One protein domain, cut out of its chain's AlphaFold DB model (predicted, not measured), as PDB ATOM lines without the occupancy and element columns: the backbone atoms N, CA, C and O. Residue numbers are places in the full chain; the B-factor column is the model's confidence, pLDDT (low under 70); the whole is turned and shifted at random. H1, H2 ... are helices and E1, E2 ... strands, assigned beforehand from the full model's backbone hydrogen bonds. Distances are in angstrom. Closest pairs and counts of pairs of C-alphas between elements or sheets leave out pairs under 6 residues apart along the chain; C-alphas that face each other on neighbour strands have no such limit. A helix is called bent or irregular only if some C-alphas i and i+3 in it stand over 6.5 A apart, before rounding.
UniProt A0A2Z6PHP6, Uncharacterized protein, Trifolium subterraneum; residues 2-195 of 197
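What this domain is: This is residues 2 to 195 of the 197 residues of an uncharacterized protein of Trifolium subterraneum (UniProt A0A2Z6PHP6). Two long helices, H1 and H4, overlap only near their last residues and together make one wall, and along one side of this wall lie two small sheets, the meander E1, E2, E3 and the hairpin E4 and E5. H2 and H3 pack beside H4 on another side, H5 and H6 lie beyond the two sheets, and two long stretches with no named element reach away from the body; of these, residues 126 to 132 stick out. The printed part has 194 residues with six named helices and five named strands, in the order H1 H2 H3 H4 E1 E2 E3 H5 H6 E4 E5. The class is mixed, helices and strands, and both sheets are antiparallel, in the orders E1 E2 E3 and E4 E5. The whole is compact, with a radius of gyration of the C-alphas of 18.3 A and spans of 55 by 44 by 37 A.

Where its parts are: Begin at the larger sheet: find C-alpha 76 at (238.816, 239.442, 251.648), where E1, residues 76 to 80, begins. E2 follows as residues 84 to 90, 20.6 A long, and E3 as residues 98 to 104, 19.8 A long. Look next at E4, residues 150 to 156, 19.9 A, and E5, residues 188 to 194, 20.8 A, which ends at C-alpha 194 at (235.389, 227.422, 231.961). H1, residues 2 to 18, begins at C-alpha 2 at (240.191, 217.441, 247.881) and runs 24.4 A. H2 is residues 21 to 24 and H3 is residues 26 to 36, 15.2 A. H4, residues 46 to 71, runs 39.2 A; it is neither bent nor irregular, but only just: C-alphas 67 and 70 are 6.4 A apart. H5, residues 110 to 117, is only just irregular, with C-alphas 113 and 116 6.8 A apart, and H6 is residues 121 to 124.

How they stand to each other: In the meander E1 E2 E3, each strand the antiparallel neighbour of the one before, look at the hairpin E1 and E2 for N 76 and O 88, within hydrogen-bond range at 2.8 A. In the hairpin E2 and E3, N 87 and O 101 are 2.8 A apart. E3 is near E5, with 11 pairs of C-alphas within 10 A. In the hairpin E4 and E5, antiparallel at 170 degrees, N 153 and O 191 are 2.8 A apart. H1 is on the sheet E1 E2 E3, and the two make two layers, a helix on one face of a sheet; the closest C-alphas of H1 and E3 are those of Ile 7 and Gly 104, 5.9 A apart. H4 only grazes that sheet, with residues 66 to 70. The closest C-alphas of H4 and E4 are those of Ile 60 and Leu 154, 7.2 A apart. H4 is the hub. It touches H1 with residues 64 to 68 alone, closest at the C-alphas of Asp 15 and Arg 68, 6.7 A, at a shallow tilt of 33 degrees, only just short of steep, opposite ways. It touches H3 at a steep tilt of 62 degrees, closest at the C-alphas of Lys 30 and Thr 57, 5.4 A. H2 and H4 only just touch, with 3 pairs of C-alphas within 8 A, the closest those of Leu 23 and Leu 64, 7.5 A. H2 and H3 touch only at the corner, where the C-alphas of Asp 22 and Ile 28 are 5.8 A apart. H5 and H6 are close but not clearly touching, at 6.8 A between the C-alphas of Ser 115 and Tyr 121, and both are apart from H4. Every O i to N i+4 pair is within hydrogen-bond range in H1 and H3, but 19 of 22 in H4 and 2 of 4 in H5; H2 and H6 are too short for such a pair.

The domain as a whole: The two C-alphas farthest apart are those of Glu 2 and Leu 43, 56.1 A. The printed part has no cut. The links H6 to E4 and E4 to E5 are long, with 25 and 31 residues. The mean pLDDT of the printed part is 70.8; look for values under 70 in residues 37 to 48, 70 to 73, 111 to 148 and 155 to 187.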
ATOM      1  N   GLU A   2     239.947 217.710 249.309       82.88
ATOM      2  CA  GLU A   2     240.191 217.441 247.881       82.88
ATOM      3  C   GLU A   2     239.487 218.436 246.944       82.88
ATOM      4  O   GLU A   2     240.132 219.005 246.069       82.88
ATOM      5  N   ASN A   3     238.214 218.756 247.197       83.62
ATOM      6  CA  ASN A   3     237.471 219.736 246.395       83.62
ATOM      7  C   ASN A   3     238.071 221.151 246.470       83.62
ATOM      8  O   ASN A   3     238.191 221.824 245.453       83.62
ATOM      9  N   LYS A   4     238.583 221.562 247.638       83.12
ATOM     10  CA  LYS A   4     239.310 222.837 247.775       83.12
ATOM     11  C   LYS A   4     240.582 222.880 246.924       83.12
ATOM     12  O   LYS A   4     240.898 223.916 246.352       83.12
ATOM     13  N   ARG A   5     241.297 221.753 246.794       86.00
ATOM     14  CA  ARG A   5     242.451 221.651 245.881       86.00
ATOM     15  C   ARG A   5     242.017 221.752 244.420       86.00
ATOM     16  O   ARG A   5     242.682 222.444 243.659       86.00
ATOM     17  N   LYS A   6     240.893 221.128 244.053       87.88
ATOM     18  CA  LYS A   6     240.307 221.248 242.709       87.88
ATOM     19  C   LYS A   6     239.946 222.697 242.373       87.88
ATOM     20  O   LYS A   6     240.295 223.148 241.293       87.88
ATOM     21  N   ILE A   7     239.352 223.453 243.307       86.19
ATOM     22  CA  ILE A   7     239.060 224.890 243.117       86.19
ATOM     23  C   ILE A   7     240.331 225.659 242.750       86.19
ATOM     24  O   ILE A   7     240.324 226.405 241.777       86.19
ATOM     25  N   VAL A   8     241.427 225.460 243.489       87.81
ATOM     26  CA  VAL A   8     242.703 226.136 243.203       87.81
ATOM     27  C   VAL A   8     243.244 225.733 241.827       87.81
ATOM     28  O   VAL A   8     243.600 226.600 241.040       87.81
ATOM     29  N   GLN A   9     243.234 224.438 241.499       89.56
ATOM     30  CA  GLN A   9     243.712 223.933 240.206       89.56
ATOM     31  C   GLN A   9     242.899 224.464 239.017       89.56
ATOM     32  O   GLN A   9     243.466 224.891 238.012       89.56
ATOM     33  N   TYR A  10     241.569 224.449 239.114       89.94
ATOM     34  CA  TYR A  10     240.701 224.981 238.066       89.94
ATOM     35  C   TYR A  10     240.823 226.499 237.962       89.94
ATOM     36  O   TYR A  10     240.833 227.032 236.856       89.94
ATOM     37  N   ARG A  11     241.019 227.192 239.090       89.50
ATOM     38  CA  ARG A  11     241.286 228.628 239.083       89.50
ATOM     39  C   ARG A  11     242.592 228.962 238.362       89.50
ATOM     40  O   ARG A  11     242.578 229.839 237.510       89.50
ATOM     41  N   GLU A  12     243.671 228.222 238.607       89.31
ATOM     42  CA  GLU A  12     244.935 228.398 237.875       89.31
ATOM     43  C   GLU A  12     244.766 228.177 236.363       89.31
ATOM     44  O   GLU A  12     245.379 228.877 235.554       89.31
ATOM     45  N   LYS A  13     243.934 227.206 235.955       88.81
ATOM     46  CA  LYS A  13     243.616 226.973 234.538       88.81
ATOM     47  C   LYS A  13     242.863 228.166 233.941       88.81
ATOM     48  O   LYS A  13     243.191 228.582 232.831       88.81
ATOM     49  N   LEU A  14     241.892 228.719 234.665       88.75
ATOM     50  CA  LEU A  14     241.159 229.917 234.261       88.75
ATOM     51  C   LEU A  14     242.089 231.134 234.166       88.75
ATOM     52  O   LEU A  14     242.045 231.848 233.169       88.75
ATOM     53  N   ASP A  15     242.977 231.332 235.142       89.56
ATOM     54  CA  ASP A  15     243.938 232.441 235.166       89.56
ATOM     55  C   ASP A  15     244.844 232.448 233.933       89.56
ATOM     56  O   ASP A  15     245.101 233.505 233.359       89.56
ATOM     57  N   ARG A  16     245.280 231.271 233.468       89.06
ATOM     58  CA  ARG A  16     246.079 231.149 232.238       89.06
ATOM     59  C   ARG A  16     245.320 231.604 230.995       89.06
ATOM     60  O   ARG A  16     245.919 232.256 230.147       89.06
ATOM     61  N   ILE A  17     244.030 231.276 230.889       87.88
ATOM     62  CA  ILE A  17     243.203 231.730 229.762       87.88
ATOM     63  C   ILE A  17     242.950 233.227 229.878       87.88
ATOM     64  O   ILE A  17     243.117 233.947 228.903       87.88
ATOM     65  N   LEU A  18     242.611 233.723 231.071       88.38
ATOM     66  CA  LEU A  18     242.421 235.155 231.294       88.38
ATOM     67  C   LEU A  18     243.692 235.956 230.985       88.38
ATOM     68  O   LEU A  18     243.585 237.106 230.573       88.38
ATOM     69  N   ALA A  19     244.881 235.377 231.152       89.75
ATOM     70  CA  ALA A  19     246.159 235.988 230.798       89.75
ATOM     71  C   ALA A  19     246.544 235.843 229.309       89.75
ATOM     72  O   ALA A  19     247.639 236.261 228.929       89.75
ATOM     73  N   SER A  20     245.691 235.258 228.460       89.50
ATOM     74  CA  SER A  20     245.985 235.092 227.034       89.50
ATOM     75  C   SER A  20     246.091 236.447 226.311       89.50
ATOM     76  O   SER A  20     245.456 237.427 226.721       89.50
ATOM     77  N   PRO A  21     246.861 236.537 225.209       87.50
ATOM     78  CA  PRO A  21     246.932 237.746 224.386       87.50
ATOM     79  C   PRO A  21     245.561 238.207 223.886       87.50
ATOM     80  O   PRO A  21     245.300 239.406 223.850       87.50
ATOM     81  N   ASP A  22     244.673 237.262 223.577       85.12
ATOM     82  CA  ASP A  22     243.339 237.533 223.037       85.12
ATOM     83  C   ASP A  22     242.450 238.296 224.026       85.12
ATOM     84  O   ASP A  22     241.599 239.087 223.620       85.12
ATOM     85  N   LEU A  23     242.677 238.096 225.329       86.00
ATOM     86  CA  LEU A  23     241.930 238.758 226.396       86.00
ATOM     87  C   LEU A  23     242.688 239.926 227.039       86.00
ATOM     88  O   LEU A  23     242.082 240.695 227.782       86.00
ATOM     89  N   THR A  24     243.995 240.067 226.816       88.81
ATOM     90  CA  THR A  24     244.829 241.123 227.431       88.81
ATOM     91  C   THR A  24     245.172 242.256 226.468       88.81
ATOM     92  O   THR A  24     245.400 243.382 226.903       88.81
ATOM     93  N   ASN A  25     245.196 241.989 225.161       91.25
ATOM     94  CA  ASN A  25     245.460 243.001 224.152       91.25
ATOM     95  C   ASN A  25     244.167 243.747 223.794       91.25
ATOM     96  O   ASN A  25     243.234 243.172 223.231       91.25
ATOM     97  N   VAL A  26     244.143 245.049 224.084       89.94
ATOM     98  CA  VAL A  26     242.986 245.922 223.846       89.94
ATOM     99  C   VAL A  26     242.600 245.982 222.365       89.94
ATOM    100  O   VAL A  26     241.412 245.975 222.059       89.94
ATOM    101  N   ASP A  27     243.561 245.971 221.438       89.75
ATOM    102  CA  ASP A  27     243.272 246.006 219.999       89.75
ATOM    103  C   ASP A  27     242.610 244.703 219.524       89.75
ATOM    104  O   ASP A  27     241.689 244.725 218.703       89.75
ATOM    105  N   ILE A  28     243.040 243.556 220.065       88.94
ATOM    106  CA  ILE A  28     242.427 242.252 219.765       88.94
ATOM    107  C   ILE A  28     241.016 242.190 220.355       88.94
ATOM    108  O   ILE A  28     240.069 241.865 219.636       88.94
ATOM    109  N   LEU A  29     240.851 242.587 221.621       87.44
ATOM    110  CA  LEU A  29     239.544 242.701 222.270       87.44
ATOM    111  C   LEU A  29     238.594 243.602 221.482       87.44
ATOM    112  O   LEU A  29     237.447 243.230 221.251       87.44
ATOM    113  N   LYS A  30     239.070 244.757 221.013       88.56
ATOM    114  CA  LYS A  30     238.275 245.692 220.213       88.56
ATOM    115  C   LYS A  30     237.767 245.050 218.926       88.56
ATOM    116  O   LYS A  30     236.603 245.229 218.566       88.56
ATOM    117  N   ASN A  31     238.610 244.269 218.250       87.69
ATOM    118  CA  ASN A  31     238.214 243.526 217.054       87.69
ATOM    119  C   ASN A  31     237.175 242.436 217.363       87.69
ATOM    120  O   ASN A  31     236.233 242.267 216.589       87.69
ATOM    121  N   LEU A  32     237.304 241.741 218.499       83.31
ATOM    122  CA  LEU A  32     236.321 240.753 218.967       83.31
ATOM    123  C   LEU A  32     234.973 241.406 219.306       83.31
ATOM    124  O   LEU A  32     233.922 240.919 218.906       83.31
ATOM    125  N   VAL A  33     234.984 242.544 219.995       81.44
ATOM    126  CA  VAL A  33     233.769 243.313 220.295       81.44
ATOM    127  C   VAL A  33     233.108 243.798 219.010       81.44
ATOM    128  O   VAL A  33     231.897 243.670 218.844       81.44
ATOM    129  N   LYS A  34     233.903 244.306 218.064       83.56
ATOM    130  CA  LYS A  34     233.410 244.770 216.765       83.56
ATOM    131  C   LYS A  34     232.768 243.650 215.943       83.56
ATOM    132  O   LYS A  34     231.816 243.926 215.225       83.56
ATOM    133  N   SER A  35     233.266 242.415 216.027       81.19
ATOM    134  CA  SER A  35     232.686 241.278 215.300       81.19
ATOM    135  C   SER A  35     231.409 240.729 215.948       81.19
ATOM    136  O   SER A  35     230.553 240.205 215.238       81.19
ATOM    137  N   GLN A  36     231.267 240.862 217.271       72.06
ATOM    138  CA  GLN A  36     230.106 240.380 218.032       72.06
ATOM    139  C   GLN A  36     228.954 241.382 218.116       72.06
ATOM    140  O   GLN A  36     227.793 240.981 218.229       72.06
ATOM    141  N   LEU A  37     229.244 242.682 218.052       69.56
ATOM    142  CA  LEU A  37     228.219 243.689 217.830       69.56
ATOM    143  C   LEU A  37     227.652 243.453 216.426       69.56
ATOM    144  O   LEU A  37     228.264 243.829 215.428       69.56
ATOM    145  N   LEU A  38     226.500 242.769 216.363       54.88
ATOM    146  CA  LEU A  38     225.732 242.548 215.136       54.88
ATOM    147  C   LEU A  38     225.722 243.831 214.288       54.88
ATOM    148  O   LEU A  38     225.676 244.926 214.860       54.88
ATOM    149  N   PRO A  39     225.678 243.736 212.946       47.47
ATOM    150  CA  PRO A  39     225.337 244.869 212.099       47.47
ATOM    151  C   PRO A  39     223.872 245.258 212.360       47.47
ATOM    152  O   PRO A  39     222.954 244.932 211.617       47.47
ATOM    153  N   SER A  40     223.655 245.922 213.489       43.69
ATOM    154  CA  SER A  40     222.424 246.570 213.889       43.69
ATOM    155  C   SER A  40     222.276 247.800 213.005       43.69
ATOM    156  O   SER A  40     223.085 248.720 213.087       43.69
ATOM    157  N   SER A  41     221.264 247.753 212.134       45.28
ATOM    158  CA  SER A  41     220.715 248.849 211.331       45.28
ATOM    159  C   SER A  41     221.669 249.572 210.356       45.28
ATOM    160  O   SER A  41     222.768 250.020 210.687       45.28
ATOM    161  N   GLU A  42     221.192 249.763 209.125       48.16
ATOM    162  CA  GLU A  42     221.819 250.576 208.064       48.16
ATOM    163  C   GLU A  42     221.779 252.097 208.354       48.16
ATOM    164  O   GLU A  42     222.177 252.894 207.511       48.16
ATOM    165  N   LEU A  43     221.300 252.518 209.533       46.56
ATOM    166  CA  LEU A  43     221.015 253.926 209.866       46.56
ATOM    167  C   LEU A  43     221.810 254.486 211.054       46.56
ATOM    168  O   LEU A  43     221.420 255.496 211.637       46.56
ATOM    169  N   GLU A  44     222.918 253.858 211.429       53.12
ATOM    170  CA  GLU A  44     223.790 254.369 212.487       53.12
ATOM    171  C   GLU A  44     225.049 255.006 211.883       53.12
ATOM    172  O   GLU A  44     225.777 254.354 211.134       53.12
ATOM    173  N   ASP A  45     225.280 256.283 212.212       61.72
ATOM    174  CA  ASP A  45     226.473 257.065 211.859       61.72
ATOM    175  C   ASP A  45     227.759 256.265 212.148       61.72
ATOM    176  O   ASP A  45     227.906 255.654 213.209       61.72
ATOM    177  N   GLU A  46     228.703 256.243 211.209       65.38
ATOM    178  CA  GLU A  46     229.930 255.439 211.313       65.38
ATOM    179  C   GLU A  46     230.745 255.837 212.560       65.38
ATOM    180  O   GLU A  46     231.232 254.982 213.303       65.38
ATOM    181  N   GLY A  47     230.747 257.135 212.897       68.31
ATOM    182  CA  GLY A  47     231.357 257.656 214.122       68.31
ATOM    183  C   GLY A  47     230.635 257.260 215.419       68.31
ATOM    184  O   GLY A  47     231.228 257.314 216.499       68.31
ATOM    185  N   TYR A  48     229.369 256.850 215.346       66.56
ATOM    186  CA  TYR A  48     228.606 256.346 216.486       66.56
ATOM    187  C   TYR A  48     228.949 254.880 216.792       66.56
ATOM    188  O   TYR A  48     229.184 254.542 217.957       66.56
ATOM    189  N   LYS A  49     229.067 254.028 215.763       71.38
ATOM    190  CA  LYS A  49     229.470 252.620 215.936       71.38
ATOM    191  C   LYS A  49     230.854 252.507 216.565       71.38
ATOM    192  O   LYS A  49     231.041 251.720 217.491       71.38
ATOM    193  N   ASP A  50     231.796 253.346 216.141       78.62
ATOM    194  CA  ASP A  50     233.147 253.354 216.707       78.62
ATOM    195  C   ASP A  50     233.167 253.750 218.193       78.62
ATOM    196  O   ASP A  50     233.871 253.127 218.990       78.62
ATOM    197  N   LYS A  51     232.344 254.727 218.604       80.00
ATOM    198  CA  LYS A  51     232.203 255.103 220.023       80.00
ATOM    199  C   LYS A  51     231.588 253.987 220.862       80.00
ATOM    200  O   LYS A  51     232.022 253.773 221.993       80.00
ATOM    201  N   LEU A  52     230.591 253.283 220.324       75.75
ATOM    202  CA  LEU A  52     229.972 252.141 220.995       75.75
ATOM    203  C   LEU A  52     230.982 251.004 221.189       75.75
ATOM    204  O   LEU A  52     231.091 250.468 222.289       75.75
ATOM    205  N   VAL A  53     231.741 250.671 220.142       81.94
ATOM    206  CA  VAL A  53     232.798 249.651 220.190       81.94
ATOM    207  C   VAL A  53     233.848 250.013 221.244       81.94
ATOM    208  O   VAL A  53     234.194 249.163 222.061       81.94
ATOM    209  N   GLU A  54     234.323 251.260 221.280       83.69
ATOM    210  CA  GLU A  54     235.301 251.718 222.281       83.69
ATOM    211  C   GLU A  54     234.780 251.606 223.715       83.69
ATOM    212  O   GLU A  54     235.437 251.049 224.598       83.69
ATOM    213  N   HIS A  55     233.556 252.084 223.944       80.19
ATOM    214  CA  HIS A  55     232.921 251.986 225.251       80.19
ATOM    215  C   HIS A  55     232.803 250.527 225.705       80.19
ATOM    216  O   HIS A  55     233.196 250.181 226.817       80.19
ATOM    217  N   LYS A  56     232.305 249.649 224.828       77.81
ATOM    218  CA  LYS A  56     232.116 248.224 225.132       77.81
ATOM    219  C   LYS A  56     233.441 247.509 225.374       77.81
ATOM    220  O   LYS A  56     233.540 246.709 226.301       77.81
ATOM    221  N   THR A  57     234.466 247.844 224.597       85.62
ATOM    222  CA  THR A  57     235.825 247.320 224.787       85.62
ATOM    223  C   THR A  57     236.365 247.710 226.160       85.62
ATOM    224  O   THR A  57     236.904 246.863 226.869       85.62
ATOM    225  N   THR A  58     236.143 248.957 226.582       86.19
ATOM    226  CA  THR A  58     236.554 249.448 227.905       86.19
ATOM    227  C   THR A  58     235.829 248.708 229.034       86.19
ATOM    228  O   THR A  58     236.464 248.267 229.990       86.19
ATOM    229  N   GLU A  59     234.510 248.511 228.924       81.56
ATOM    230  CA  GLU A  59     233.727 247.760 229.917       81.56
ATOM    231  C   GLU A  59     234.210 246.310 230.062       81.56
ATOM    232  O   GLU A  59     234.393 245.823 231.180       81.56
ATOM    233  N   ILE A  60     234.444 245.628 228.937       83.19
ATOM    234  CA  ILE A  60     234.914 244.239 228.923       83.19
ATOM    235  C   ILE A  60     236.336 244.150 229.472       83.19
ATOM    236  O   ILE A  60     236.602 243.279 230.296       83.19
ATOM    237  N   SER A  61     237.226 245.068 229.089       88.00
ATOM    238  CA  SER A  61     238.590 245.121 229.622       88.00
ATOM    239  C   SER A  61     238.583 245.273 231.143       88.00
ATOM    240  O   SER A  61     239.191 244.466 231.841       88.00
ATOM    241  N   ASN A  62     237.811 246.230 231.671       86.12
ATOM    242  CA  ASN A  62     237.686 246.453 233.113       86.12
ATOM    243  C   ASN A  62     237.147 245.216 233.851       86.12
ATOM    244  O   ASN A  62     237.587 244.895 234.957       86.12
ATOM    245  N   PHE A  63     236.186 244.509 233.250       85.31
ATOM    246  CA  PHE A  63     235.638 243.283 233.824       85.31
ATOM    247  C   PHE A  63     236.650 242.131 233.815       85.31
ATOM    248  O   PHE A  63     236.797 241.433 234.818       85.31
ATOM    249  N   LEU A  64     237.389 241.950 232.720       88.31
ATOM    250  CA  LEU A  64     238.454 240.952 232.634       88.31
ATOM    251  C   LEU A  64     239.571 241.241 233.644       88.31
ATOM    252  O   LEU A  64     240.042 240.323 234.316       88.31
ATOM    253  N   ASP A  65     239.939 242.507 233.832       87.81
ATOM    254  CA  ASP A  65     240.909 242.916 234.849       87.81
ATOM    255  C   ASP A  65     240.399 242.644 236.267       87.81
ATOM    256  O   ASP A  65     241.145 242.152 237.118       87.81
ATOM    257  N   MET A  66     239.105 242.861 236.524       85.50
ATOM    258  CA  MET A  66     238.478 242.462 237.784       85.50
ATOM    259  C   MET A  66     238.590 240.951 238.008       85.50
ATOM    260  O   MET A  66     238.996 240.539 239.098       85.50
ATOM    261  N   LEU A  67     238.293 240.134 236.995       86.69
ATOM    262  CA  LEU A  67     238.430 238.682 237.087       86.69
ATOM    263  C   LEU A  67     239.880 238.256 237.339       86.69
ATOM    264  O   LEU A  67     240.079 237.310 238.093       86.69
ATOM    265  N   ARG A  68     240.884 238.942 236.778       87.62
ATOM    266  CA  ARG A  68     242.319 238.664 237.011       87.62
ATOM    267  C   ARG A  68     242.812 239.114 238.384       87.62
ATOM    268  O   ARG A  68     243.710 238.493 238.953       87.62
ATOM    269  N   SER A  69     242.229 240.181 238.930       79.50
ATOM    270  CA  SER A  69     242.678 240.814 240.181       79.50
ATOM    271  C   SER A  69     242.564 239.928 241.422       79.50
ATOM    272  O   SER A  69     243.095 240.263 242.472       79.50
ATOM    273  N   THR A  70     241.898 238.780 241.320       68.31
ATOM    274  CA  THR A  70     241.811 237.773 242.387       68.31
ATOM    275  C   THR A  70     243.169 237.185 242.758       68.31
ATOM    276  O   THR A  70     243.343 236.695 243.871       68.31
ATOM    277  N   SER A  71     244.142 237.283 241.849       61.72
ATOM    278  CA  SER A  71     245.541 236.916 242.073       61.72
ATOM    279  C   SER A  71     246.329 237.952 242.894       61.72
ATOM    280  O   SER A  71     247.382 237.632 243.443       61.72
ATOM    281  N   HIS A  72     245.818 239.181 243.025       59.00
ATOM    282  CA  HIS A  72     246.469 240.298 243.705       59.00
ATOM    283  C   HIS A  72     245.695 240.640 244.990       59.00
ATOM    284  O   HIS A  72     244.716 241.364 244.920       59.00
ATOM    285  N   ASN A  73     246.113 240.040 246.115       61.97
ATOM    286  CA  ASN A  73     245.844 240.225 247.569       61.97
ATOM    287  C   ASN A  73     244.765 241.185 248.162       61.97
ATOM    288  O   ASN A  73     244.635 241.218 249.385       61.97
ATOM    289  N   ASP A  74     243.954 241.907 247.396       81.31
ATOM    290  CA  ASP A  74     242.985 242.900 247.885       81.31
ATOM    291  C   ASP A  74     241.606 242.298 248.218       81.31
ATOM    292  O   ASP A  74     240.721 242.964 248.762       81.31
ATOM    293  N   TRP A  75     241.406 241.016 247.905       88.62
ATOM    294  CA  TRP A  75     240.164 240.294 248.157       88.62
ATOM    295  C   TRP A  75     240.139 239.689 249.563       88.62
ATOM    296  O   TRP A  75     240.995 238.894 249.948       88.62
ATOM    297  N   LYS A  76     239.097 240.015 250.329       91.75
ATOM    298  CA  LYS A  76     238.816 239.442 251.648       91.75
ATOM    299  C   LYS A  76     237.886 238.242 251.510       91.75
ATOM    300  O   LYS A  76     236.886 238.282 250.793       91.75
ATOM    301  N   LEU A  77     238.185 237.169 252.233       90.69
ATOM    302  CA  LEU A  77     237.369 235.957 252.239       90.69
ATOM    303  C   LEU A  77     236.103 236.162 253.087       90.69
ATOM    304  O   LEU A  77     236.189 236.547 254.252       90.69
ATOM    305  N   LYS A  78     234.927 235.895 252.510       92.25
ATOM    306  CA  LYS A  78     233.627 235.921 253.205       92.25
ATOM    307  C   LYS A  78     233.152 234.520 253.579       92.25
ATOM    308  O   LYS A  78     232.628 234.322 254.669       92.25
ATOM    309  N   GLN A  79     233.317 233.562 252.672       90.31
ATOM    310  CA  GLN A  79     232.914 232.171 252.860       90.31
ATOM    311  C   GLN A  79     233.869 231.255 252.098       90.31
ATOM    312  O   GLN A  79     234.238 231.559 250.969       90.31
ATOM    313  N   ASP A  80     234.232 230.125 252.699       90.25
ATOM    314  CA  ASP A  80     235.120 229.127 252.094       90.25
ATOM    315  C   ASP A  80     234.540 227.719 252.258       90.25
ATOM    316  O   ASP A  80     234.861 226.985 253.203       90.25
ATOM    317  N   GLY A  81     233.617 227.393 251.352       88.25
ATOM    318  CA  GLY A  81     232.953 226.097 251.272       88.25
ATOM    319  C   GLY A  81     233.794 225.047 250.546       88.25
ATOM    320  O   GLY A  81     234.943 225.277 250.178       88.25
ATOM    321  N   GLU A  82     233.232 223.852 250.359       86.19
ATOM    322  CA  GLU A  82     233.933 222.779 249.643       86.19
ATOM    323  C   GLU A  82     233.877 222.929 248.119       86.19
ATOM    324  O   GLU A  82     234.833 222.543 247.451       86.19
ATOM    325  N   GLU A  83     232.791 223.495 247.589       84.56
ATOM    326  CA  GLU A  83     232.518 223.596 246.143       84.56
ATOM    327  C   GLU A  83     232.697 225.019 245.601       84.56
ATOM    328  O   GLU A  83     232.996 225.210 244.422       84.56
ATOM    329  N   PHE A  84     232.563 226.022 246.471       89.00
ATOM    330  CA  PHE A  84     232.758 227.422 246.128       89.00
ATOM    331  C   PHE A  84     233.297 228.229 247.310       89.00
ATOM    332  O   PHE A  84     233.103 227.892 248.482       89.00
ATOM    333  N   ARG A  85     233.925 229.355 246.981       90.06
ATOM    334  CA  ARG A  85     234.329 230.400 247.916       90.06
ATOM    335  C   ARG A  85     233.750 231.740 247.492       90.06
ATOM    336  O   ARG A  85     233.634 232.039 246.305       90.06
ATOM    337  N   VAL A  86     233.400 232.547 248.482       90.81
ATOM    338  CA  VAL A  86     232.892 233.905 248.307       90.81
ATOM    339  C   VAL A  86     233.928 234.864 248.856       90.81
ATOM    340  O   VAL A  86     234.339 234.759 250.014       90.81
ATOM    341  N   MET A  87     234.322 235.818 248.029       92.19
ATOM    342  CA  MET A  87     235.261 236.876 248.357       92.19
ATOM    343  C   MET A  87     234.600 238.233 248.136       92.19
ATOM    344  O   MET A  87     233.608 238.357 247.414       92.19
ATOM    345  N   TYR A  88     235.132 239.257 248.784       91.88
ATOM    346  CA  TYR A  88     234.675 240.624 248.613       91.88
ATOM    347  C   TYR A  88     235.834 241.606 248.719       91.88
ATOM    348  O   TYR A  88     236.836 241.331 249.376       91.88
ATOM    349  N   ARG A  89     235.671 242.766 248.100       89.31
ATOM    350  CA  ARG A  89     236.563 243.915 248.256       89.31
ATOM    351  C   ARG A  89     235.752 245.203 248.274       89.31
ATOM    352  O   ARG A  89     234.546 245.182 248.009       89.31
ATOM    353  N   GLU A  90     236.404 246.306 248.604       87.31
ATOM    354  CA  GLU A  90     235.802 247.628 248.428       87.31
ATOM    355  C   GLU A  90     235.438 247.832 246.952       87.31
ATOM    356  O   GLU A  90     236.132 247.354 246.050       87.31
ATOM    357  N   GLY A  91     234.280 248.444 246.711       77.56
ATOM    358  CA  GLY A  91     233.822 248.762 245.369       77.56
ATOM    359  C   GLY A  91     234.669 249.861 244.719       77.56
ATOM    360  O   GLY A  91     235.662 250.312 245.290       77.56
ATOM    361  N   PRO A  92     234.283 250.315 243.518       72.38
ATOM    362  CA  PRO A  92     234.938 251.439 242.859       72.38
ATOM    363  C   PRO A  92     235.041 252.661 243.780       72.38
ATOM    364  O   PRO A  92     234.123 252.931 244.566       72.38
ATOM    365  N   GLU A  93     236.148 253.397 243.664       70.88
ATOM    366  CA  GLU A  93     236.427 254.573 244.488       70.88
ATOM    367  C   GLU A  93     235.256 255.569 244.445       70.88
ATOM    368  O   GLU A  93     234.695 255.859 243.387       70.88
ATOM    369  N   GLY A  94     234.853 256.062 245.617       73.62
ATOM    370  CA  GLY A  94     233.717 256.976 245.757       73.62
ATOM    371  C   GLY A  94     232.345 256.300 245.845       73.62
ATOM    372  O   GLY A  94     231.350 256.996 246.045       73.62
ATOM    373  N   THR A  95     232.264 254.968 245.756       72.50
ATOM    374  CA  THR A  95     231.012 254.233 245.996       72.50
ATOM    375  C   THR A  95     230.966 253.653 247.415       72.50
ATOM    376  O   THR A  95     231.981 253.179 247.921       72.50
ATOM    377  N   PRO A  96     229.796 253.631 248.082       79.62
ATOM    378  CA  PRO A  96     229.641 252.990 249.391       79.62
ATOM    379  C   PRO A  96     229.483 251.458 249.288       79.62
ATOM    380  O   PRO A  96     229.104 250.801 250.260       79.62
ATOM    381  N   TYR A  97     229.692 250.885 248.100       82.31
ATOM    382  CA  TYR A  97     229.377 249.495 247.794       82.31
ATOM    383  C   TYR A  97     230.610 248.598 247.883       82.31
ATOM    384  O   TYR A  97     231.747 249.055 247.848       82.31
ATOM    385  N   HIS A  98     230.365 247.294 247.985       85.69
ATOM    386  CA  HIS A  98     231.402 246.269 247.913       85.69
ATOM    387  C   HIS A  98     231.237 245.470 246.627       85.69
ATOM    388  O   HIS A  98     230.116 245.136 246.239       85.69
ATOM    389  N   THR A  99     232.350 245.096 246.006       86.50
ATOM    390  CA  THR A  99     232.338 244.102 244.933       86.50
ATOM    391  C   THR A  99     232.392 242.715 245.557       86.50
ATOM    392  O   THR A  99     233.265 242.432 246.376       86.50
ATOM    393  N   MET A 100     231.467 241.841 245.161       89.00
ATOM    394  CA  MET A 100     231.481 240.429 245.529       89.00
ATOM    395  C   MET A 100     231.967 239.581 244.362       89.00
ATOM    396  O   MET A 100     231.652 239.861 243.209       89.00
ATOM    397  N   LEU A 101     232.685 238.512 244.684       89.38
ATOM    398  CA  LEU A 101     233.111 237.504 243.731       89.38
ATOM    399  C   LEU A 101     232.853 236.117 244.305       89.38
ATOM    400  O   LEU A 101     233.126 235.853 245.476       89.38
ATOM    401  N   VAL A 102     232.355 235.227 243.456       90.06
ATOM    402  CA  VAL A 102     232.190 233.812 243.773       90.06
ATOM    403  C   VAL A 102     233.031 233.008 242.800       90.06
ATOM    404  O   VAL A 102     232.967 233.226 241.594       90.06
ATOM    405  N   GLU A 103     233.808 232.074 243.331       90.19
ATOM    406  CA  GLU A 103     234.587 231.128 242.540       90.19
ATOM    407  C   GLU A 103     234.285 229.718 243.008       90.19
ATOM    408  O   GLU A 103     234.226 229.457 244.209       90.19
ATOM    409  N   GLY A 104     234.118 228.801 242.067       89.94
ATOM    410  CA  GLY A 104     233.797 227.416 242.359       89.94
ATOM    411  C   GLY A 104     233.741 226.593 241.088       89.94
ATOM    412  O   GLY A 104     234.079 227.070 240.005       89.94
ATOM    413  N   PHE A 105     233.301 225.353 241.235       88.31
ATOM    414  CA  PHE A 105     233.024 224.466 240.116       88.31
ATOM    415  C   PHE A 105     231.643 223.847 240.291       88.31
ATOM    416  O   PHE A 105     231.110 223.767 241.396       88.31
ATOM    417  N   VAL A 106     231.069 223.412 239.179       85.75
ATOM    418  CA  VAL A 106     229.785 222.724 239.140       85.75
ATOM    419  C   VAL A 106     229.942 221.524 238.220       85.75
ATOM    420  O   VAL A 106     230.473 221.651 237.119       85.75
ATOM    421  N   ASP A 107     229.484 220.365 238.684       85.94
ATOM    422  CA  ASP A 107     229.394 219.152 237.872       85.94
ATOM    423  C   ASP A 107     228.074 219.164 237.086       85.94
ATOM    424  O   ASP A 107     227.116 218.458 237.401       85.94
ATOM    425  N   ALA A 108     227.979 220.086 236.126       81.06
ATOM    426  CA  ALA A 108     226.819 220.206 235.253       81.06
ATOM    427  C   ALA A 108     227.205 220.737 233.863       81.06
ATOM    428  O   ALA A 108     228.225 221.416 233.710       81.06
ATOM    429  N   PRO A 109     226.368 220.474 232.845       80.00
ATOM    430  CA  PRO A 109     226.535 221.056 231.520       80.00
ATOM    431  C   PRO A 109     226.493 222.596 231.550       80.00
ATOM    432  O   PRO A 109     225.683 223.198 232.257       80.00
ATOM    433  N   VAL A 110     227.360 223.249 230.769       75.12
ATOM    434  CA  VAL A 110     227.488 224.723 230.731       75.12
ATOM    435  C   VAL A 110     226.177 225.404 230.311       75.12
ATOM    436  O   VAL A 110     225.826 226.461 230.833       75.12
ATOM    437  N   ASP A 111     225.411 224.774 229.424       68.25
ATOM    438  CA  ASP A 111     224.085 225.210 228.982       68.25
ATOM    439  C   ASP A 111     223.063 225.267 230.130       68.25
ATOM    440  O   ASP A 111     222.219 226.165 230.158       68.25
ATOM    441  N   VAL A 112     223.180 224.397 231.139       66.25
ATOM    442  CA  VAL A 112     222.349 224.473 232.351       66.25
ATOM    443  C   VAL A 112     222.709 225.708 233.183       66.25
ATOM    444  O   VAL A 112     221.807 226.379 233.684       66.25
ATOM    445  N   CYS A 113     223.985 226.086 233.278       65.62
ATOM    446  CA  CYS A 113     224.406 227.299 233.994       65.62
ATOM    447  C   CYS A 113     223.904 228.586 233.313       65.62
ATOM    448  O   CYS A 113     223.538 229.547 233.987       65.62
ATOM    449  N   ILE A 114     223.825 228.591 231.980       64.50
ATOM    450  CA  ILE A 114     223.338 229.732 231.184       64.50
ATOM    451  C   ILE A 114     221.795 229.743 231.098       64.50
ATOM    452  O   ILE A 114     221.181 230.760 230.767       64.50
ATOM    453  N   SER A 115     221.126 228.659 231.511       57.72
ATOM    454  CA  SER A 115     219.662 228.535 231.471       57.72
ATOM    455  C   SER A 115     218.897 229.479 232.415       57.72
ATOM    456  O   SER A 115     217.669 229.552 232.326       57.72
ATOM    457  N   TRP A 116     219.578 230.259 233.267       59.38
ATOM    458  CA  TRP A 116     218.949 231.296 234.102       59.38
ATOM    459  C   TRP A 116     218.191 232.370 233.305       59.38
ATOM    460  O   TRP A 116     217.245 232.962 233.819       59.38
ATOM    461  N   GLN A 117     218.544 232.567 232.032       50.31
ATOM    462  CA  GLN A 117     217.829 233.453 231.106       50.31
ATOM    463  C   GLN A 117     216.543 232.841 230.535       50.31
ATOM    464  O   GLN A 117     215.726 233.543 229.943       50.31
ATOM    465  N   THR A 118     216.336 231.534 230.691       53.41
ATOM    466  CA  THR A 118     215.152 230.871 230.149       53.41
ATOM    467  C   THR A 118     213.947 231.092 231.058       53.41
ATOM    468  O   THR A 118     214.042 231.142 232.287       53.41
ATOM    469  N   SER A 119     212.758 231.129 230.458       53.50
ATOM    470  CA  SER A 119     211.487 231.139 231.193       53.50
ATOM    471  C   SER A 119     211.316 229.929 232.132       53.50
ATOM    472  O   SER A 119     210.454 229.955 233.014       53.50
ATOM    473  N   LEU A 120     212.155 228.894 231.981       48.91
ATOM    474  CA  LEU A 120     212.195 227.690 232.807       48.91
ATOM    475  C   LEU A 120     212.878 227.905 234.164       48.91
ATOM    476  O   LEU A 120     212.613 227.126 235.078       48.91
ATOM    477  N   TYR A 121     213.668 228.969 234.354       52.31
ATOM    478  CA  TYR A 121     214.327 229.245 235.638       52.31
ATOM    479  C   TYR A 121     213.318 229.356 236.793       52.31
ATOM    480  O   TYR A 121     213.510 228.763 237.854       52.31
ATOM    481  N   LYS A 122     212.162 229.993 236.542       53.94
ATOM    482  CA  LYS A 122     211.033 230.070 237.494       53.94
ATOM    483  C   LYS A 122     210.439 228.704 237.855       53.94
ATOM    484  O   LYS A 122     209.814 228.570 238.900       53.94
ATOM    485  N   LYS A 123     210.581 227.710 236.973       53.28
ATOM    486  CA  LYS A 123     210.047 226.352 237.141       53.28
ATOM    487  C   LYS A 123     211.039 225.429 237.853       53.28
ATOM    488  O   LYS A 123     210.608 224.527 238.562       53.28
ATOM    489  N   TRP A 124     212.341 225.627 237.646       51.19
ATOM    490  CA  TRP A 124     213.393 224.750 238.172       51.19
ATOM    491  C   TRP A 124     213.938 225.185 239.538       51.19
ATOM    492  O   TRP A 124     214.313 224.327 240.331       51.19
ATOM    493  N   TRP A 125     213.911 226.482 239.863       52.56
ATOM    494  CA  TRP A 125     214.336 227.001 241.168       52.56
ATOM    495  C   TRP A 125     213.140 227.382 242.049       52.56
ATOM    496  O   TRP A 125     212.684 228.522 242.056       52.56
ATOM    497  N   LEU A 126     212.629 226.418 242.820       39.41
ATOM    498  CA  LEU A 126     211.369 226.553 243.567       39.41
ATOM    499  C   LEU A 126     211.444 227.353 244.886       39.41
ATOM    500  O   LEU A 126     210.398 227.600 245.477       39.41
ATOM    501  N   GLN A 127     212.618 227.794 245.357       47.09
ATOM    502  CA  GLN A 127     212.740 228.553 246.620       47.09
ATOM    503  C   GLN A 127     213.916 229.546 246.667       47.09
ATOM    504  O   GLN A 127     214.583 229.676 247.692       47.09
ATOM    505  N   SER A 128     214.187 230.295 245.596       39.38
ATOM    506  CA  SER A 128     215.038 231.478 245.775       39.38
ATOM    507  C   SER A 128     214.166 232.637 246.247       39.38
ATOM    508  O   SER A 128     213.541 233.329 245.446       39.38
ATOM    509  N   THR A 129     214.096 232.833 247.565       40.09
ATOM    510  CA  THR A 129     213.594 234.073 248.179       40.09
ATOM    511  C   THR A 129     214.627 235.182 247.936       40.09
ATOM    512  O   THR A 129     215.247 235.703 248.858       40.09
ATOM    513  N   ILE A 130     214.885 235.497 246.663       42.47
ATOM    514  CA  ILE A 130     215.520 236.752 246.245       42.47
ATOM    515  C   ILE A 130     214.584 237.861 246.748       42.47
ATOM    516  O   ILE A 130     213.369 237.635 246.735       42.47
ATOM    517  N   PRO A 131     215.082 239.003 247.269       42.00
ATOM    518  CA  PRO A 131     214.214 239.959 247.944       42.00
ATOM    519  C   PRO A 131     213.054 240.365 247.035       42.00
ATOM    520  O   PRO A 131     213.168 240.305 245.815       42.00
ATOM    521  N   THR A 132     211.951 240.782 247.648       43.62
ATOM    522  CA  THR A 132     210.600 241.004 247.102       43.62
ATOM    523  C   THR A 132     210.480 241.963 245.902       43.62
ATOM    524  O   THR A 132     209.370 242.340 245.537       43.62
ATOM    525  N   PHE A 133     211.582 242.394 245.287       42.94
ATOM    526  CA  PHE A 133     211.577 243.249 244.112       42.94
ATOM    527  C   PHE A 133     211.478 242.432 242.819       42.94
ATOM    528  O   PHE A 133     212.116 241.397 242.621       42.94
ATOM    529  N   LYS A 134     210.645 242.924 241.907       45.75
ATOM    530  CA  LYS A 134     210.458 242.372 240.570       45.75
ATOM    531  C   LYS A 134     211.498 243.000 239.643       45.75
ATOM    532  O   LYS A 134     211.509 244.214 239.473       45.75
ATOM    533  N   ILE A 135     212.360 242.188 239.029       47.38
ATOM    534  CA  ILE A 135     213.277 242.656 237.979       47.38
ATOM    535  C   ILE A 135     212.445 242.899 236.715       47.38
ATOM    536  O   ILE A 135     211.895 241.955 236.146       47.38
ATOM    537  N   LEU A 136     212.302 244.164 236.315       46.19
ATOM    538  CA  LEU A 136     211.475 244.562 235.167       46.19
ATOM    539  C   LEU A 136     212.261 244.646 233.859       46.19
ATOM    540  O   LEU A 136     211.725 244.323 232.803       46.19
ATOM    541  N   SER A 137     213.525 245.064 233.920       45.69
ATOM    542  CA  SER A 137     214.396 245.184 232.754       45.69
ATOM    543  C   SER A 137     215.841 244.938 233.173       45.69
ATOM    544  O   SER A 137     216.361 245.626 234.047       45.69
ATOM    545  N   LEU A 138     216.474 243.938 232.562       49.59
ATOM    546  CA  LEU A 138     217.904 243.683 232.669       49.59
ATOM    547  C   LEU A 138     218.460 243.781 231.254       49.59
ATOM    548  O   LEU A 138     218.253 242.879 230.444       49.59
ATOM    549  N   HIS A 139     219.125 244.889 230.944       50.06
ATOM    550  CA  HIS A 139     219.933 244.958 229.735       50.06
ATOM    551  C   HIS A 139     221.251 244.255 230.057       50.06
ATOM    552  O   HIS A 139     221.898 244.566 231.050       50.06
ATOM    553  N   TYR A 140     221.609 243.247 229.275       52.06
ATOM    554  CA  TYR A 140     222.875 242.535 229.404       52.06
ATOM    555  C   TYR A 140     223.528 242.459 228.031       52.06
ATOM    556  O   TYR A 140     222.840 242.464 227.009       52.06
ATOM    557  N   TYR A 141     224.856 242.407 228.007       53.03
ATOM    558  CA  TYR A 141     225.614 242.182 226.786       53.03
ATOM    559  C   TYR A 141     226.336 240.846 226.903       53.03
ATOM    560  O   TYR A 141     227.040 240.580 227.875       53.03
ATOM    561  N   LEU A 142     226.158 239.983 225.913       54.56
ATOM    562  CA  LEU A 142     226.783 238.675 225.911       54.56
ATOM    563  C   LEU A 142     228.098 238.752 225.125       54.56
ATOM    564  O   LEU A 142     228.074 238.936 223.912       54.56
ATOM    565  N   PHE A 143     229.234 238.650 225.819       62.09
ATOM    566  CA  PHE A 143     230.556 238.561 225.193       62.09
ATOM    567  C   PHE A 143     230.977 237.094 225.055       62.09
ATOM    568  O   PHE A 143     231.709 236.561 225.885       62.09
ATOM    569  N   GLU A 144     230.525 236.401 224.016       60.62
ATOM    570  CA  GLU A 144     230.842 234.978 223.872       60.62
ATOM    571  C   GLU A 144     232.248 234.765 223.300       60.62
ATOM    572  O   GLU A 144     232.463 234.753 222.088       60.62
ATOM    573  N   TYR A 145     233.236 234.595 224.172       64.31
ATOM    574  CA  TYR A 145     234.576 234.172 223.769       64.31
ATOM    575  C   TYR A 145     234.677 232.645 223.765       64.31
ATOM    576  O   TYR A 145     235.043 232.065 224.777       64.31
ATOM    577  N   PHE A 146     234.370 231.987 222.644       61.84
ATOM    578  CA  PHE A 146     234.522 230.531 222.496       61.84
ATOM    579  C   PHE A 146     235.916 230.149 221.990       61.84
ATOM    580  O   PHE A 146     236.087 229.651 220.877       61.84
ATOM    581  N   GLN A 147     236.926 230.367 222.821       61.56
ATOM    582  CA  GLN A 147     238.263 229.817 222.615       61.56
ATOM    583  C   GLN A 147     238.719 229.203 223.938       61.56
ATOM    584  O   GLN A 147     238.415 229.730 225.008       61.56
ATOM    585  N   ASP A 148     239.399 228.060 223.870       65.12
ATOM    586  CA  ASP A 148     239.887 227.330 225.048       65.12
ATOM    587  C   ASP A 148     238.799 226.975 226.083       65.12
ATOM    588  O   ASP A 148     239.057 226.963 227.289       65.12
ATOM    589  N   ASP A 149     237.581 226.650 225.621       75.88
ATOM    590  CA  ASP A 149     236.484 226.175 226.480       75.88
ATOM    591  C   ASP A 149     235.987 227.219 227.518       75.88
ATOM    592  O   ASP A 149     235.333 226.862 228.501       75.88
ATOM    593  N   LEU A 150     236.273 228.513 227.317       81.31
ATOM    594  CA  LEU A 150     235.807 229.618 228.165       81.31
ATOM    595  C   LEU A 150     234.485 230.214 227.641       81.31
ATOM    596  O   LEU A 150     234.198 230.178 226.454       81.31
ATOM    597  N   VAL A 151     233.669 230.766 228.534       81.25
ATOM    598  CA  VAL A 151     232.516 231.624 228.239       81.25
ATOM    599  C   VAL A 151     232.570 232.788 229.216       81.25
ATOM    600  O   VAL A 151     232.681 232.566 230.420       81.25
ATOM    601  N   VAL A 152     232.482 234.024 228.734       79.88
ATOM    602  CA  VAL A 152     232.470 235.224 229.581       79.88
ATOM    603  C   VAL A 152     231.147 235.952 229.368       79.88
ATOM    604  O   VAL A 152     230.662 236.084 228.256       79.88
ATOM    605  N   VAL A 153     230.512 236.411 230.434       76.12
ATOM    606  CA  VAL A 153     229.233 237.118 230.359       76.12
ATOM    607  C   VAL A 153     229.341 238.380 231.186       76.12
ATOM    608  O   VAL A 153     229.653 238.306 232.372       76.12
ATOM    609  N   LEU A 154     229.061 239.529 230.569       74.75
ATOM    610  CA  LEU A 154     229.037 240.826 231.233       74.75
ATOM    611  C   LEU A 154     227.590 241.309 231.379       74.75
ATOM    612  O   LEU A 154     226.861 241.512 230.412       74.75
ATOM    613  N   THR A 155     227.161 241.550 232.606       68.69
ATOM    614  CA  THR A 155     225.849 242.125 232.905       68.69
ATOM    615  C   THR A 155     226.033 243.558 233.384       68.69
ATOM    616  O   THR A 155     226.558 243.774 234.476       68.69
ATOM    617  N   ASN A 156     225.593 244.532 232.588       67.38
ATOM    618  CA  ASN A 156     225.575 245.934 232.990       67.38
ATOM    619  C   ASN A 156     224.183 246.533 232.768       67.38
ATOM    620  O   ASN A 156     223.709 246.597 231.635       67.38
ATOM    621  N   SER A 157     223.543 246.983 233.844       62.91
ATOM    622  CA  SER A 157     222.283 247.719 233.790       62.91
ATOM    623  C   SER A 157     222.453 249.085 233.123       62.91
ATOM    624  O   SER A 157     223.473 249.753 233.285       62.91
ATOM    625  N   VAL A 158     221.409 249.563 232.451       54.97
ATOM    626  CA  VAL A 158     221.389 250.929 231.922       54.97
ATOM    627  C   VAL A 158     221.226 251.929 233.065       54.97
ATOM    628  O   VAL A 158     220.125 252.062 233.592       54.97
ATOM    629  N   SER A 159     222.304 252.626 233.435       45.88
ATOM    630  CA  SER A 159     222.245 253.691 234.445       45.88
ATOM    631  C   SER A 159     221.464 254.911 233.938       45.88
ATOM    632  O   SER A 159     221.552 255.276 232.765       45.88
ATOM    633  N   GLU A 160     220.742 255.593 234.832       40.88
ATOM    634  CA  GLU A 160     220.009 256.842 234.547       40.88
ATOM    635  C   GLU A 160     220.923 258.063 234.301       40.88
ATOM    636  O   GLU A 160     220.452 259.145 233.927       40.88
ATOM    637  N   SER A 161     222.237 257.927 234.512       39.44
ATOM    638  CA  SER A 161     223.176 259.040 234.363       39.44
ATOM    639  C   SER A 161     223.264 259.538 232.909       39.44
ATOM    640  O   SER A 161     223.407 258.783 231.949       39.44
ATOM    641  N   LYS A 162     223.182 260.864 232.723       40.19
ATOM    642  CA  LYS A 162     223.119 261.534 231.406       40.19
ATOM    643  C   LYS A 162     224.421 261.473 230.586       40.19
ATOM    644  O   LYS A 162     224.539 262.198 229.600       40.19
ATOM    645  N   SER A 163     225.413 260.680 230.975       44.38
ATOM    646  CA  SER A 163     226.699 260.600 230.281       44.38
ATOM    647  C   SER A 163     226.657 259.547 229.182       44.38
ATOM    648  O   SER A 163     226.410 258.394 229.502       44.38
ATOM    649  N   VAL A 164     226.943 259.941 227.932       43.78
ATOM    650  CA  VAL A 164     227.230 259.127 226.720       43.78
ATOM    651  C   VAL A 164     226.154 258.097 226.291       43.78
ATOM    652  O   VAL A 164     225.867 257.983 225.101       43.78
ATOM    653  N   MET A 165     225.484 257.431 227.230       41.28
ATOM    654  CA  MET A 165     224.442 256.413 227.085       41.28
ATOM    655  C   MET A 165     223.185 256.922 226.362       41.28
ATOM    656  O   MET A 165     222.619 256.203 225.547       41.28
ATOM    657  N   ARG A 166     222.779 258.190 226.570       41.66
ATOM    658  CA  ARG A 166     221.607 258.799 225.888       41.66
ATOM    659  C   ARG A 166     221.720 258.828 224.369       41.66
ATOM    660  O   ARG A 166     220.709 258.919 223.683       41.66
ATOM    661  N   THR A 167     222.943 258.819 223.854       41.31
ATOM    662  CA  THR A 167     223.203 258.882 222.415       41.31
ATOM    663  C   THR A 167     223.058 257.526 221.733       41.31
ATOM    664  O   THR A 167     223.099 257.500 220.511       41.31
ATOM    665  N   ILE A 168     222.885 256.433 222.497       43.06
ATOM    666  CA  ILE A 168     222.772 255.059 221.998       43.06
ATOM    667  C   ILE A 168     221.289 254.661 221.903       43.06
ATOM    668  O   ILE A 168     220.660 254.417 222.939       43.06
ATOM    669  N   PRO A 169     220.688 254.593 220.694       39.88
ATOM    670  CA  PRO A 169     219.310 254.142 220.535       39.88
ATOM    671  C   PRO A 169     219.151 252.720 221.094       39.88
ATOM    672  O   PRO A 169     219.912 251.821 220.750       39.88
ATOM    673  N   GLY A 170     218.178 252.518 221.989       44.16
ATOM    674  CA  GLY A 170     217.929 251.229 222.657       44.16
ATOM    675  C   GLY A 170     218.530 251.079 224.062       44.16
ATOM    676  O   GLY A 170     218.135 250.169 224.777       44.16
ATOM    677  N   PHE A 171     219.401 251.995 224.499       45.22
ATOM    678  CA  PHE A 171     219.955 252.049 225.865       45.22
ATOM    679  C   PHE A 171     219.512 253.322 226.601       45.22
ATOM    680  O   PHE A 171     220.259 253.906 227.385       45.22
ATOM    681  N   ASN A 172     218.289 253.785 226.329       51.06
ATOM    682  CA  ASN A 172     217.735 254.976 226.962       51.06
ATOM    683  C   ASN A 172     216.780 254.588 228.101       51.06
ATOM    684  O   ASN A 172     215.795 253.881 227.875       51.06
ATOM    685  N   SER A 173     217.045 255.083 229.314       53.12
ATOM    686  CA  SER A 173     216.155 254.906 230.467       53.12
ATOM    687  C   SER A 173     214.778 255.542 230.249       53.12
ATOM    688  O   SER A 173     213.813 255.103 230.872       53.12
ATOM    689  N   ASP A 174     214.666 256.495 229.312       52.41
ATOM    690  CA  ASP A 174     213.405 257.138 228.919       52.41
ATOM    691  C   ASP A 174     212.379 256.143 228.327       52.41
ATOM    692  O   ASP A 174     211.180 256.412 228.338       52.41
ATOM    693  N   ALA A 175     212.823 254.986 227.810       49.69
ATOM    694  CA  ALA A 175     211.937 253.934 227.295       49.69
ATOM    695  C   ALA A 175     211.394 253.000 228.395       49.69
ATOM    696  O   ALA A 175     210.507 252.186 228.133       49.69
ATOM    697  N   ILE A 176     211.929 253.091 229.618       54.12
ATOM    698  CA  ILE A 176     211.531 252.252 230.748       54.12
ATOM    699  C   ILE A 176     210.515 253.040 231.587       54.12
ATOM    700  O   ILE A 176     210.888 254.065 232.162       54.12
ATOM    701  N   PRO A 177     209.253 252.585 231.707       56.06
ATOM    702  CA  PRO A 177     208.223 253.330 232.423       56.06
ATOM    703  C   PRO A 177     208.598 253.568 233.893       56.06
ATOM    704  O   PRO A 177     209.111 252.677 234.578       56.06
ATOM    705  N   GLU A 178     208.356 254.784 234.388       56.91
ATOM    706  CA  GLU A 178     208.375 255.079 235.823       56.91
ATOM    707  C   GLU A 178     207.190 254.355 236.478       56.91
ATOM    708  O   GLU A 178     206.051 254.825 236.464       56.91
ATOM    709  N   GLU A 179     207.437 253.156 237.003       59.88
ATOM    710  CA  GLU A 179     206.442 252.416 237.775       59.88
ATOM    711  C   GLU A 179     206.451 252.881 239.239       59.88
ATOM    712  O   GLU A 179     207.505 253.015 239.866       59.88
ATOM    713  N   LYS A 180     205.257 253.116 239.799       54.38
ATOM    714  CA  LYS A 180     205.088 253.349 241.241       54.38
ATOM    715  C   LYS A 180     205.485 252.085 242.006       54.38
ATOM    716  O   LYS A 180     205.166 250.983 241.574       54.38
ATOM    717  N   ASP A 181     206.152 252.263 243.145       62.03
ATOM    718  CA  ASP A 181     206.573 251.189 244.060       62.03
ATOM    719  C   ASP A 181     207.632 250.218 243.501       62.03
ATOM    720  O   ASP A 181     207.741 249.071 243.940       62.03
ATOM    721  N   VAL A 182     208.462 250.682 242.561       60.44
ATOM    722  CA  VAL A 182     209.585 249.913 242.010       60.44
ATOM    723  C   VAL A 182     210.913 250.562 242.380       60.44
ATOM    724  O   VAL A 182     211.134 251.746 242.143       60.44
ATOM    725  N   VAL A 183     211.828 249.760 242.928       61.75
ATOM    726  CA  VAL A 183     213.221 250.162 243.152       61.75
ATOM    727  C   VAL A 183     214.034 249.776 241.922       61.75
ATOM    728  O   VAL A 183     214.156 248.592 241.600       61.75
ATOM    729  N   ARG A 184     214.586 250.775 241.231       62.41
ATOM    730  CA  ARG A 184     215.560 250.561 240.156       62.41
ATOM    731  C   ARG A 184     216.929 250.296 240.775       62.41
ATOM    732  O   ARG A 184     217.323 250.973 241.722       62.41
ATOM    733  N   VAL A 185     217.622 249.284 240.264       64.75
ATOM    734  CA  VAL A 185     218.945 248.878 240.744       64.75
ATOM    735  C   VAL A 185     219.918 248.966 239.583       64.75
ATOM    736  O   VAL A 185     219.750 248.259 238.590       64.75
ATOM    737  N   ASP A 186     220.943 249.796 239.749       66.94
ATOM    738  CA  ASP A 186     222.107 249.778 238.875       66.94
ATOM    739  C   ASP A 186     223.015 248.614 239.310       66.94
ATOM    740  O   ASP A 186     223.514 248.572 240.437       66.94
ATOM    741  N   SER A 187     223.199 247.635 238.429       68.94
ATOM    742  CA  SER A 187     224.034 246.456 238.629       68.94
ATOM    743  C   SER A 187     225.099 246.357 237.541       68.94
ATOM    744  O   SER A 187     224.774 246.234 236.359       68.94
ATOM    745  N   VAL A 188     226.360 246.310 237.959       73.44
ATOM    746  CA  VAL A 188     227.498 245.951 237.107       73.44
ATOM    747  C   VAL A 188     228.076 244.649 237.637       73.44
ATOM    748  O   VAL A 188     228.361 244.527 238.828       73.44
ATOM    749  N   GLY A 189     228.243 243.663 236.769       79.12
ATOM    750  CA  GLY A 189     228.774 242.362 237.145       79.12
ATOM    751  C   GLY A 189     228.865 241.431 235.953       79.12
ATOM    752  O   GLY A 189     228.823 241.864 234.807       79.12
ATOM    753  N   GLY A 190     228.981 240.142 236.222       82.12
ATOM    754  CA  GLY A 190     229.103 239.137 235.182       82.12
ATOM    755  C   GLY A 190     229.630 237.829 235.738       82.12
ATOM    756  O   GLY A 190     229.812 237.681 236.948       82.12
ATOM    757  N   PHE A 191     229.907 236.885 234.851       84.81
ATOM    758  CA  PHE A 191     230.536 235.621 235.206       84.81
ATOM    759  C   PHE A 191     231.454 235.124 234.091       84.81
ATOM    760  O   PHE A 191     231.304 235.496 232.932       84.81
ATOM    761  N   ALA A 192     232.396 234.257 234.450       86.56
ATOM    762  CA  ALA A 192     233.191 233.488 233.505       86.56
ATOM    763  C   ALA A 192     233.035 231.998 233.831       86.56
ATOM    764  O   ALA A 192     233.196 231.597 234.982       86.56
ATOM    765  N   LEU A 193     232.695 231.191 232.829       86.75
ATOM    766  CA  LEU A 193     232.548 229.744 232.931       86.75
ATOM    767  C   LEU A 193     233.608 229.084 232.067       86.75
ATOM    768  O   LEU A 193     233.641 229.290 230.859       86.75
ATOM    769  N   GLN A 194     234.451 228.267 232.680       86.81
ATOM    770  CA  GLN A 194     235.389 227.422 231.961       86.81
ATOM    771  C   GLN A 194     234.862 225.994 231.971       86.81
ATOM    772  O   GLN A 194     234.662 225.410 233.038       86.81
ATOM    773  N   LYS A 195     234.664 225.412 230.792       84.25
ATOM    774  CA  LYS A 195     234.354 223.994 230.675       84.25
ATOM    775  C   LYS A 195     235.575 223.177 231.107       84.25
ATOM    776  O   LYS A 195     236.722 223.429 230.726       84.25
TER     777      LYS A 195